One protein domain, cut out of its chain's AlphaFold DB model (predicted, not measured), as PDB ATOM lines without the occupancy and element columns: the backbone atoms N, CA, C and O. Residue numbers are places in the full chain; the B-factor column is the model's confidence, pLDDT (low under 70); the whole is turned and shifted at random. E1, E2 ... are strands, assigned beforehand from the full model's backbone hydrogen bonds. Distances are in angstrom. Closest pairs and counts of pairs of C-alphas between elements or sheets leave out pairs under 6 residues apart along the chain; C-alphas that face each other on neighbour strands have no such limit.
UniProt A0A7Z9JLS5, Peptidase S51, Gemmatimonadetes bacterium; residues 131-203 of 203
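This is residues 131 to 203 of the 203 residues of the protein "Peptidase S51" of Gemmatimonadetes bacterium (UniProt A0A7Z9JLS5). With little regular structure, this is a twisted wall of four strands, E1, E2, E5 and E6, with the hairpin E3 and E4 over one face. The 73 printed residues hold six strands, E1 to E6 in chain order, and no named helix; the class is all strand, with 27 residues in named elements. The sheet, E1 - E2 - E5 - E6, is antiparallel. The whole is compact, radius of gyration of the C-alphas 12.2 A, spanning 36 by 26 by 24 A.

E1, residues 134 to 139, begins at C-alpha (-48.677, -36.149, 21.195) and is 16.7 A long; E2, 142 to 147, 16.8 A. E5 is 174 to 176; E6, 181 to 184, ends at (-53.458, -37.517, 5.601). E3 is 151 to 155, E4 167 to 169.

N 137 and O 144 of hairpin E1 and E2 are 2.9 A apart, N 143 and O 175 of E2 and E5 2.9 A, N 174 and O 183 of hairpin E5 and E6 2.8 A, N 151 and O 169 of hairpin E3 and E4 2.9 A. The closest C-alphas of E2 and E4, Val 145 and Leu 169, are 6.9 A apart. E3 and E6 are apart.

The printed part has no cut. The link E3 to E4 is long. Residues 202 to 203 are under pLDDT 70.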
ATOM      1  N   ASP A 131     -43.361 -36.985  19.873       98.19
ATOM      2  CA  ASP A 131     -43.028 -35.745  20.572       98.19
ATOM      3  C   ASP A 131     -43.957 -35.466  21.771       98.19
ATOM      4  O   ASP A 131     -44.971 -36.132  21.979       98.19
ATOM      5  N   GLU A 132     -43.594 -34.497  22.613       96.25
ATOM      6  CA  GLU A 132     -44.397 -34.148  23.790       96.25
ATOM      7  C   GLU A 132     -45.828 -33.718  23.424       96.25
ATOM      8  O   GLU A 132     -46.082 -33.155  22.359       96.25
ATOM      9  N   ASN A 133     -46.777 -33.985  24.330       96.69
ATOM     10  CA  ASN A 133     -48.209 -33.708  24.152       96.69
ATOM     11  C   ASN A 133     -48.807 -34.307  22.863       96.69
ATOM     12  O   ASN A 133     -49.757 -33.756  22.305       96.69
ATOM     13  N   THR A 134     -48.251 -35.425  22.398       98.31
ATOM     14  CA  THR A 134     -48.677 -36.149  21.195       98.31
ATOM     15  C   THR A 134     -48.792 -37.632  21.522       98.31
ATOM     16  O   THR A 134     -48.068 -38.141  22.380       98.31
ATOM     17  N   ALA A 135     -49.722 -38.322  20.873       98.06
ATOM     18  CA  ALA A 135     -49.920 -39.752  21.032       98.06
ATOM     19  C   ALA A 135     -50.301 -40.412  19.704       98.06
ATOM     20  O   ALA A 135     -50.697 -39.763  18.737       98.06
ATOM     21  N   VAL A 136     -50.171 -41.731  19.705       98.19
ATOM     22  CA  VAL A 136     -50.534 -42.655  18.634       98.19
ATOM     23  C   VAL A 136     -51.665 -43.505  19.198       98.19
ATOM     24  O   VAL A 136     -51.460 -44.193  20.200       98.19
ATOM     25  N   VAL A 137     -52.849 -43.460  18.594       98.38
ATOM     26  CA  VAL A 137     -53.942 -44.385  18.926       98.38
ATOM     27  C   VAL A 137     -53.911 -45.514  17.916       98.38
ATOM     28  O   VAL A 137     -54.063 -45.258  16.727       98.38
ATOM     29  N   VAL A 138     -53.721 -46.748  18.381       98.12
ATOM     30  CA  VAL A 138     -53.678 -47.932  17.519       98.12
ATOM     31  C   VAL A 138     -54.955 -48.743  17.692       98.12
ATOM     32  O   VAL A 138     -55.323 -49.105  18.807       98.12
ATOM     33  N   GLN A 139     -55.614 -49.061  16.582       96.31
ATOM     34  CA  GLN A 139     -56.719 -50.009  16.522       96.31
ATOM     35  C   GLN A 139     -56.453 -50.997  15.388       96.31
ATOM     36  O   GLN A 139     -56.480 -50.633  14.211       96.31
ATOM     37  N   ARG A 140     -56.219 -52.267  15.745       93.75
ATOM     38  CA  ARG A 140     -55.745 -53.300  14.806       93.75
ATOM     39  C   ARG A 140     -54.466 -52.813  14.105       93.75
ATOM     40  O   ARG A 140     -53.516 -52.452  14.785       93.75
ATOM     41  N   ASP A 141     -54.471 -52.754  12.776       95.94
ATOM     42  CA  ASP A 141     -53.332 -52.304  11.975       95.94
ATOM     43  C   ASP A 141     -53.374 -50.806  11.642       95.94
ATOM     44  O   ASP A 141     -52.535 -50.335  10.884       95.94
ATOM     45  N   GLN A 142     -54.342 -50.044  12.157       97.00
ATOM     46  CA  GLN A 142     -54.430 -48.604  11.913       97.00
ATOM     47  C   GLN A 142     -53.932 -47.827  13.119       97.00
ATOM     48  O   GLN A 142     -54.369 -48.074  14.242       97.00
ATOM     49  N   PHE A 143     -53.066 -46.854  12.870       95.69
ATOM     50  CA  PHE A 143     -52.684 -45.852  13.851       95.69
ATOM     51  C   PHE A 143     -53.122 -44.458  13.394       95.69
ATOM     52  O   PHE A 143     -52.976 -44.124  12.224       95.69
ATOM     53  N   GLU A 144     -53.628 -43.650  14.326       98.38
ATOM     54  CA  GLU A 144     -53.908 -42.219  14.156       98.38
ATOM     55  C   GLU A 144     -53.057 -41.364  15.109       98.38
ATOM     56  O   GLU A 144     -52.927 -41.678  16.300       98.38
ATOM     57  N   VAL A 145     -52.490 -40.267  14.600       98.69
ATOM     58  CA  VAL A 145     -51.807 -39.260  15.423       98.69
ATOM     59  C   VAL A 145     -52.829 -38.344  16.077       98.69
ATOM     60  O   VAL A 145     -53.639 -37.719  15.398       98.69
ATOM     61  N   ILE A 146     -52.723 -38.164  17.388       98.50
ATOM     62  CA  ILE A 146     -53.506 -37.176  18.136       98.50
ATOM     63  C   ILE A 146     -52.592 -36.286  18.979       98.50
ATOM     64  O   ILE A 146     -51.488 -36.679  19.354       98.50
ATOM     65  N   GLY A 147     -53.074 -35.097  19.337       97.56
ATOM     66  CA  GLY A 147     -52.370 -34.175  20.230       97.56
ATOM     67  C   GLY A 147     -51.870 -32.918  19.526       97.56
ATOM     68  O   GLY A 147     -52.539 -32.399  18.636       97.56
ATOM     69  N   ALA A 148     -50.737 -32.388  19.989       97.25
ATOM     70  CA  ALA A 148     -50.304 -31.018  19.699       97.25
ATOM     71  C   ALA A 148     -49.023 -30.898  18.855       97.25
ATOM     72  O   ALA A 148     -48.705 -29.797  18.408       97.25
ATOM     73  N   SER A 149     -48.275 -31.984  18.664       97.81
ATOM     74  CA  SER A 149     -47.024 -32.006  17.898       97.81
ATOM     75  C   SER A 149     -47.028 -33.195  16.927       97.81
ATOM     76  O   SER A 149     -48.087 -33.606  16.456       97.81
ATOM     77  N   TYR A 150     -45.853 -33.716  16.582       98.25
ATOM     78  CA  TYR A 150     -45.670 -34.696  15.521       98.25
ATOM     79  C   TYR A 150     -45.265 -36.076  16.033       98.25
ATOM     80  O   TYR A 150     -44.640 -36.233  17.088       98.25
ATOM     81  N   VAL A 151     -45.555 -37.069  15.199       98.62
ATOM     82  CA  VAL A 151     -44.956 -38.402  15.244       98.62
ATOM     83  C   VAL A 151     -44.015 -38.540  14.056       98.62
ATOM     84  O   VAL A 151     -44.354 -38.142  12.948       98.62
ATOM     85  N   LEU A 152     -42.823 -39.081  14.269       98.62
ATOM     86  CA  LEU A 152     -41.849 -39.332  13.214       98.62
ATOM     87  C   LEU A 152     -41.813 -40.829  12.916       98.62
ATOM     88  O   LEU A 152     -41.733 -41.639  13.844       98.62
ATOM     89  N   ILE A 153     -41.845 -41.177  11.632       98.69
ATOM     90  CA  ILE A 153     -41.812 -42.557  11.149       98.69
ATOM     91  C   ILE A 153     -40.464 -42.854  10.506       98.69
ATOM     92  O   ILE A 153     -40.028 -42.122   9.621       98.69
ATOM     93  N   TYR A 154     -39.846 -43.949  10.943       98.62
ATOM     94  CA  TYR A 154     -38.576 -44.471  10.450       98.62
ATOM     95  C   TYR A 154     -38.850 -45.877   9.930       98.62
ATOM     96  O   TYR A 154     -39.106 -46.800  10.702       98.62
ATOM     97  N   ASP A 155     -38.845 -46.026   8.617       97.69
ATOM     98  CA  ASP A 155     -39.155 -47.278   7.944       97.69
ATOM     99  C   ASP A 155     -38.115 -47.489   6.852       97.69
ATOM    100  O   ASP A 155     -38.061 -46.709   5.903       97.69
ATOM    101  N   ASN A 156     -37.295 -48.539   6.968       96.69
ATOM    102  CA  ASN A 156     -36.230 -48.812   5.998       96.69
ATOM    103  C   ASN A 156     -36.766 -49.181   4.604       96.69
ATOM    104  O   ASN A 156     -35.983 -49.408   3.693       96.69
ATOM    105  N   GLN A 157     -38.085 -49.266   4.418       95.00
ATOM    106  CA  GLN A 157     -38.734 -49.464   3.118       95.00
ATOM    107  C   GLN A 157     -39.217 -48.151   2.482       95.00
ATOM    108  O   GLN A 157     -39.743 -48.169   1.366       95.00
ATOM    109  N   SER A 158     -39.047 -47.021   3.174       95.12
ATOM    110  CA  SER A 158     -39.584 -45.726   2.769       95.12
ATOM    111  C   SER A 158     -38.529 -44.618   2.875       95.12
ATOM    112  O   SER A 158     -37.853 -44.478   3.892       95.12
ATOM    113  N   THR A 159     -38.419 -43.789   1.836       95.62
ATOM    114  CA  THR A 159     -37.514 -42.628   1.777       95.62
ATOM    115  C   THR A 159     -38.319 -41.358   1.522       95.62
ATOM    116  O   THR A 159     -39.315 -41.380   0.795       95.62
ATOM    117  N   THR A 160     -37.880 -40.242   2.100       93.88
ATOM    118  CA  THR A 160     -38.492 -38.923   1.906       93.88
ATOM    119  C   THR A 160     -37.571 -37.985   1.138       93.88
ATOM    120  O   THR A 160     -36.414 -37.795   1.512       93.88
ATOM    121  N   GLY A 161     -38.071 -37.368   0.067       91.44
ATOM    122  CA  GLY A 161     -37.227 -36.596  -0.849       91.44
ATOM    123  C   GLY A 161     -36.165 -37.471  -1.518       91.44
ATOM    124  O   GLY A 161     -36.466 -38.562  -1.993       91.44
ATOM    125  N   GLU A 162     -34.923 -36.986  -1.569       90.06
ATOM    126  CA  GLU A 162     -33.812 -37.706  -2.210       90.06
ATOM    127  C   GLU A 162     -33.207 -38.801  -1.314       90.06
ATOM    128  O   GLU A 162     -32.855 -39.873  -1.799       90.06
ATOM    129  N   SER A 163     -33.083 -38.541  -0.006       93.50
ATOM    130  CA  SER A 163     -32.355 -39.416   0.932       93.50
ATOM    131  C   SER A 163     -32.838 -39.345   2.389       93.50
ATOM    132  O   SER A 163     -32.174 -39.853   3.295       93.50
ATOM    133  N   GLY A 164     -33.983 -38.709   2.652       96.06
ATOM    134  CA  GLY A 164     -34.532 -38.581   4.000       96.06
ATOM    135  C   GLY A 164     -34.939 -39.937   4.575       96.06
ATOM    136  O   GLY A 164     -35.706 -40.670   3.956       96.06
ATOM    137  N   LYS A 165     -34.449 -40.248   5.778       97.38
ATOM    138  CA  LYS A 165     -34.695 -41.519   6.484       97.38
ATOM    139  C   LYS A 165     -35.914 -41.494   7.415       97.38
ATOM    140  O   LYS A 165     -36.203 -42.468   8.092       97.38
ATOM    141  N   PHE A 166     -36.617 -40.376   7.513       97.88
ATOM    142  CA  PHE A 166     -37.845 -40.294   8.292       97.88
ATOM    143  C   PHE A 166     -38.725 -39.169   7.775       97.88
ATOM    144  O   PHE A 166     -38.255 -38.242   7.110       97.88
ATOM    145  N   TYR A 167     -40.000 -39.235   8.128       97.75
ATOM    146  CA  TYR A 167     -40.971 -38.188   7.842       97.75
ATOM    147  C   TYR A 167     -41.914 -37.978   9.017       97.75
ATOM    148  O   TYR A 167     -42.014 -38.803   9.924       97.75
ATOM    149  N   PHE A 168     -42.585 -36.832   8.993       97.75
ATOM    150  CA  PHE A 168     -43.461 -36.368  10.055       97.75
ATOM    151  C   PHE A 168     -44.916 -36.677   9.722       97.75
ATOM    152  O   PHE A 168     -45.377 -36.407   8.612       97.75
ATOM    153  N   LEU A 169     -45.634 -37.160  10.724       98.44
ATOM    154  CA  LEU A 169     -47.080 -37.262  10.769       98.44
ATOM    155  C   LEU A 169     -47.614 -36.235  11.769       98.44
ATOM    156  O   LEU A 169     -47.145 -36.155  12.907       98.44
ATOM    157  N   ALA A 170     -48.555 -35.421  11.311       97.81
ATOM    158  CA  ALA A 170     -49.242 -34.394  12.084       97.81
ATOM    159  C   ALA A 170     -50.519 -34.961  12.725       97.81
ATOM    160  O   ALA A 170     -50.996 -36.009  12.289       97.81
ATOM    161  N   PRO A 171     -51.122 -34.278  13.715       98.19
ATOM    162  CA  PRO A 171     -52.405 -34.695  14.272       98.19
ATOM    163  C   PRO A 171     -53.473 -34.885  13.183       98.19
ATOM    164  O   PRO A 171     -53.647 -34.027  12.317       98.19
ATOM    165  N   GLY A 172     -54.173 -36.016  13.239       97.88
ATOM    166  CA  GLY A 172     -55.141 -36.478  12.247       97.88
ATOM    167  C   GLY A 172     -54.556 -37.375  11.153       97.88
ATOM    168  O   GLY A 172     -55.315 -38.112  10.525       97.88
ATOM    169  N   ASP A 173     -53.237 -37.364  10.923       98.50
ATOM    170  CA  ASP A 173     -52.614 -38.306   9.990       98.50
ATOM    171  C   ASP A 173     -52.763 -39.743  10.498       98.50
ATOM    172  O   ASP A 173     -52.696 -40.025  11.699       98.50
ATOM    173  N   GLN A 174     -52.935 -40.658   9.551       98.06
ATOM    174  CA  GLN A 174     -53.091 -42.082   9.792       98.06
ATOM    175  C   GLN A 174     -51.944 -42.870   9.173       98.06
ATOM    176  O   GLN A 174     -51.331 -42.447   8.190       98.06
ATOM    177  N   TYR A 175     -51.676 -44.047   9.718       98.06
ATOM    178  CA  TYR A 175     -50.684 -44.965   9.188       98.06
ATOM    179  C   TYR A 175     -51.133 -46.410   9.364       98.06
ATOM    180  O   TYR A 175     -51.542 -46.830  10.448       98.06
ATOM    181  N   ASN A 176     -51.011 -47.178   8.289       97.19
ATOM    182  CA  ASN A 176     -51.314 -48.596   8.267       97.19
ATOM    183  C   ASN A 176     -50.047 -49.398   8.600       97.19
ATOM    184  O   ASN A 176     -49.101 -49.432   7.814       97.19
ATOM    185  N   LEU A 177     -50.034 -50.055   9.759       96.75
ATOM    186  CA  LEU A 177     -48.919 -50.856  10.271       96.75
ATOM    187  C   LEU A 177     -48.619 -52.085   9.399       96.75
ATOM    188  O   LEU A 177     -47.463 -52.501   9.320       96.75
ATOM    189  N   ALA A 178     -49.631 -52.639   8.724       95.06
ATOM    190  CA  ALA A 178     -49.481 -53.807   7.862       95.06
ATOM    191  C   ALA A 178     -48.910 -53.439   6.484       95.06
ATOM    192  O   ALA A 178     -47.997 -54.106   6.003       95.06
ATOM    193  N   THR A 179     -49.410 -52.371   5.850       95.31
ATOM    194  CA  THR A 179     -48.925 -51.934   4.521       95.31
ATOM    195  C   THR A 179     -47.746 -50.959   4.595       95.31
ATOM    196  O   THR A 179     -47.082 -50.691   3.586       95.31
ATOM    197  N   ARG A 180     -47.438 -50.455   5.795       95.81
ATOM    198  CA  ARG A 180     -46.412 -49.439   6.068       95.81
ATOM    199  C   ARG A 180     -46.673 -48.129   5.315       95.81
ATOM    200  O   ARG A 180     -45.757 -47.551   4.733       95.81
ATOM    201  N   GLU A 181     -47.925 -47.687   5.247       95.75
ATOM    202  CA  GLU A 181     -48.336 -46.527   4.443       95.75
ATOM    203  C   GLU A 181     -48.975 -45.443   5.298       95.75
ATOM    204  O   GLU A 181     -49.850 -45.723   6.113       95.75
ATOM    205  N   ALA A 182     -48.557 -44.198   5.071       97.06
ATOM    206  CA  ALA A 182     -49.121 -43.029   5.720       97.06
ATOM    207  C   ALA A 182     -50.163 -42.344   4.837       97.06
ATOM    208  O   ALA A 182     -49.955 -42.166   3.634       97.06
ATOM    209  N   THR A 183     -51.232 -41.866   5.460       97.12
ATOM    210  CA  THR A 183     -52.264 -41.063   4.810       97.12
ATOM    211  C   THR A 183     -52.626 -39.849   5.650       97.12
ATOM    212  O   THR A 183     -52.584 -39.898   6.875       97.12
ATOM    213  N   ARG A 184     -53.007 -38.763   4.988       95.44
ATOM    214  CA  ARG A 184     -53.458 -37.517   5.601       95.44
ATOM    215  C   ARG A 184     -54.946 -37.296   5.322       95.44
ATOM    216  O   ARG A 184     -55.386 -37.539   4.192       95.44
ATOM    217  N   PRO A 185     -55.726 -36.830   6.311       89.50
ATOM    218  CA  PRO A 185     -57.124 -36.483   6.107       89.50
ATOM    219  C   PRO A 185     -57.293 -35.244   5.217       89.50
ATOM    220  O   PRO A 185     -56.562 -34.260   5.312       89.50
ATOM    221  N   GLY A 186     -58.321 -35.293   4.372       86.31
ATOM    222  CA  GLY A 186     -58.765 -34.225   3.477       86.31
ATOM    223  C   GLY A 186     -60.241 -34.425   3.121       86.31
ATOM    224  O   GLY A 186     -60.997 -34.983   3.911       86.31
ATOM    225  N   ARG A 187     -60.677 -34.034   1.911       81.94
ATOM    226  CA  ARG A 187     -62.003 -34.471   1.405       81.94
ATOM    227  C   ARG A 187     -62.086 -35.996   1.273       81.94
ATOM    228  O   ARG A 187     -63.149 -36.577   1.449       81.94
ATOM    229  N   THR A 188     -60.951 -36.610   0.965       87.56
ATOM    230  CA  THR A 188     -60.677 -38.048   0.988       87.56
ATOM    231  C   THR A 188     -59.301 -38.243   1.624       87.56
ATOM    232  O   THR A 188     -58.493 -37.314   1.598       87.56
ATOM    233  N   MET A 189     -59.019 -39.427   2.169       87.56
ATOM    234  CA  MET A 189     -57.660 -39.763   2.613       87.56
ATOM    235  C   MET A 189     -56.713 -39.765   1.408       87.56
ATOM    236  O   MET A 189     -57.054 -40.314   0.357       87.56
ATOM    237  N   SER A 190     -55.538 -39.159   1.552       93.31
ATOM    238  CA  SER A 190     -54.496 -39.139   0.517       93.31
ATOM    239  C   SER A 190     -53.149 -39.560   1.097       93.31
ATOM    240  O   SER A 190     -52.930 -39.347   2.287       93.31
ATOM    241  N   PRO A 191     -52.226 -40.125   0.301       94.06
ATOM    242  CA  PRO A 191     -50.863 -40.394   0.758       94.06
ATOM    243  C   PRO A 191     -50.186 -39.145   1.336       94.06
ATOM    244  O   PRO A 191     -50.480 -38.026   0.909       94.06
ATOM    245  N   VAL A 192     -49.282 -39.328   2.299       93.50
ATOM    246  CA  VAL A 192     -48.434 -38.229   2.791       93.50
ATOM    247  C   VAL A 192     -47.417 -37.843   1.718       93.50
ATOM    248  O   VAL A 192     -46.721 -38.698   1.167       93.50
ATOM    249  N   ASP A 193     -47.335 -36.546   1.427       90.25
ATOM    250  CA  ASP A 193     -46.480 -36.011   0.370       90.25
ATOM    251  C   ASP A 193     -44.997 -36.333   0.589       90.25
ATOM    252  O   ASP A 193     -44.501 -36.397   1.715       90.25
ATOM    253  N   ASN A 194     -44.268 -36.448  -0.523       91.38
ATOM    254  CA  ASN A 194     -42.814 -36.612  -0.553       91.38
ATOM    255  C   ASN A 194     -42.286 -37.915   0.089       91.38
ATOM    256  O   ASN A 194     -41.080 -38.027   0.282       91.38
ATOM    257  N   VAL A 195     -43.142 -38.901   0.384       94.81
ATOM    258  CA  VAL A 195     -42.751 -40.245   0.850       94.81
ATOM    259  C   VAL A 195     -42.822 -41.242  -0.307       94.81
ATOM    260  O   VAL A 195     -43.823 -41.314  -1.019       94.81
ATOM    261  N   GLN A 196     -41.764 -42.026  -0.500       93.69
ATOM    262  CA  GLN A 196     -41.638 -43.012  -1.574       93.69
ATOM    263  C   GLN A 196     -41.277 -44.378  -0.995       93.69
ATOM    264  O   GLN A 196     -40.455 -44.455  -0.084       93.69
ATOM    265  N   LYS A 197     -41.824 -45.464  -1.560       93.06
ATOM    266  CA  LYS A 197     -41.437 -46.850  -1.238       93.06
ATOM    267  C   LYS A 197     -40.071 -47.180  -1.848       93.06
ATOM    268  O   LYS A 197     -39.971 -47.864  -2.865       93.06
ATOM    269  N   LYS A 198     -39.024 -46.611  -1.259       93.38
ATOM    270  CA  LYS A 198     -37.626 -46.779  -1.643       93.38
ATOM    271  C   LYS A 198     -36.819 -47.090  -0.378       93.38
ATOM    272  O   LYS A 198     -36.851 -46.265   0.538       93.38
ATOM    273  N   PRO A 199     -36.094 -48.223  -0.319       93.81
ATOM    274  CA  PRO A 199     -35.287 -48.546   0.846       93.81
ATOM    275  C   PRO A 199     -34.137 -47.572   1.089       93.81
ATOM    276  O   PRO A 199     -33.603 -46.993   0.134       93.81
ATOM    277  N   TRP A 200     -33.710 -47.414   2.344       93.75
ATOM    278  CA  TRP A 200     -32.555 -46.563   2.636       93.75
ATOM    279  C   TRP A 200     -31.291 -47.150   2.000       93.75
ATOM    280  O   TRP A 200     -31.065 -48.358   2.015       93.75
ATOM    281  N   GLY A 201     -30.459 -46.290   1.411       80.44
ATOM    282  CA  GLY A 201     -29.215 -46.715   0.759       80.44
ATOM    283  C   GLY A 201     -29.396 -47.449  -0.577       80.44
ATOM    284  O   GLY A 201     -28.396 -47.821  -1.188       80.44
ATOM    285  N   GLY A 202     -30.630 -47.625  -1.065       63.78
ATOM    286  CA  GLY A 202     -30.876 -48.089  -2.428       63.78
ATOM    287  C   GLY A 202     -30.520 -46.999  -3.439       63.78
ATOM    288  O   GLY A 202     -31.076 -45.901  -3.381       63.78
ATOM    289  N   SER A 203     -29.598 -47.286  -4.361       46.94
ATOM    290  CA  SER A 203     -29.409 -46.499  -5.587       46.94
ATOM    291  C   SER A 203     -30.632 -46.654  -6.480       46.94
ATOM    292  O   SER A 203     -30.880 -47.814  -6.882       46.94
TER     293      SER A 203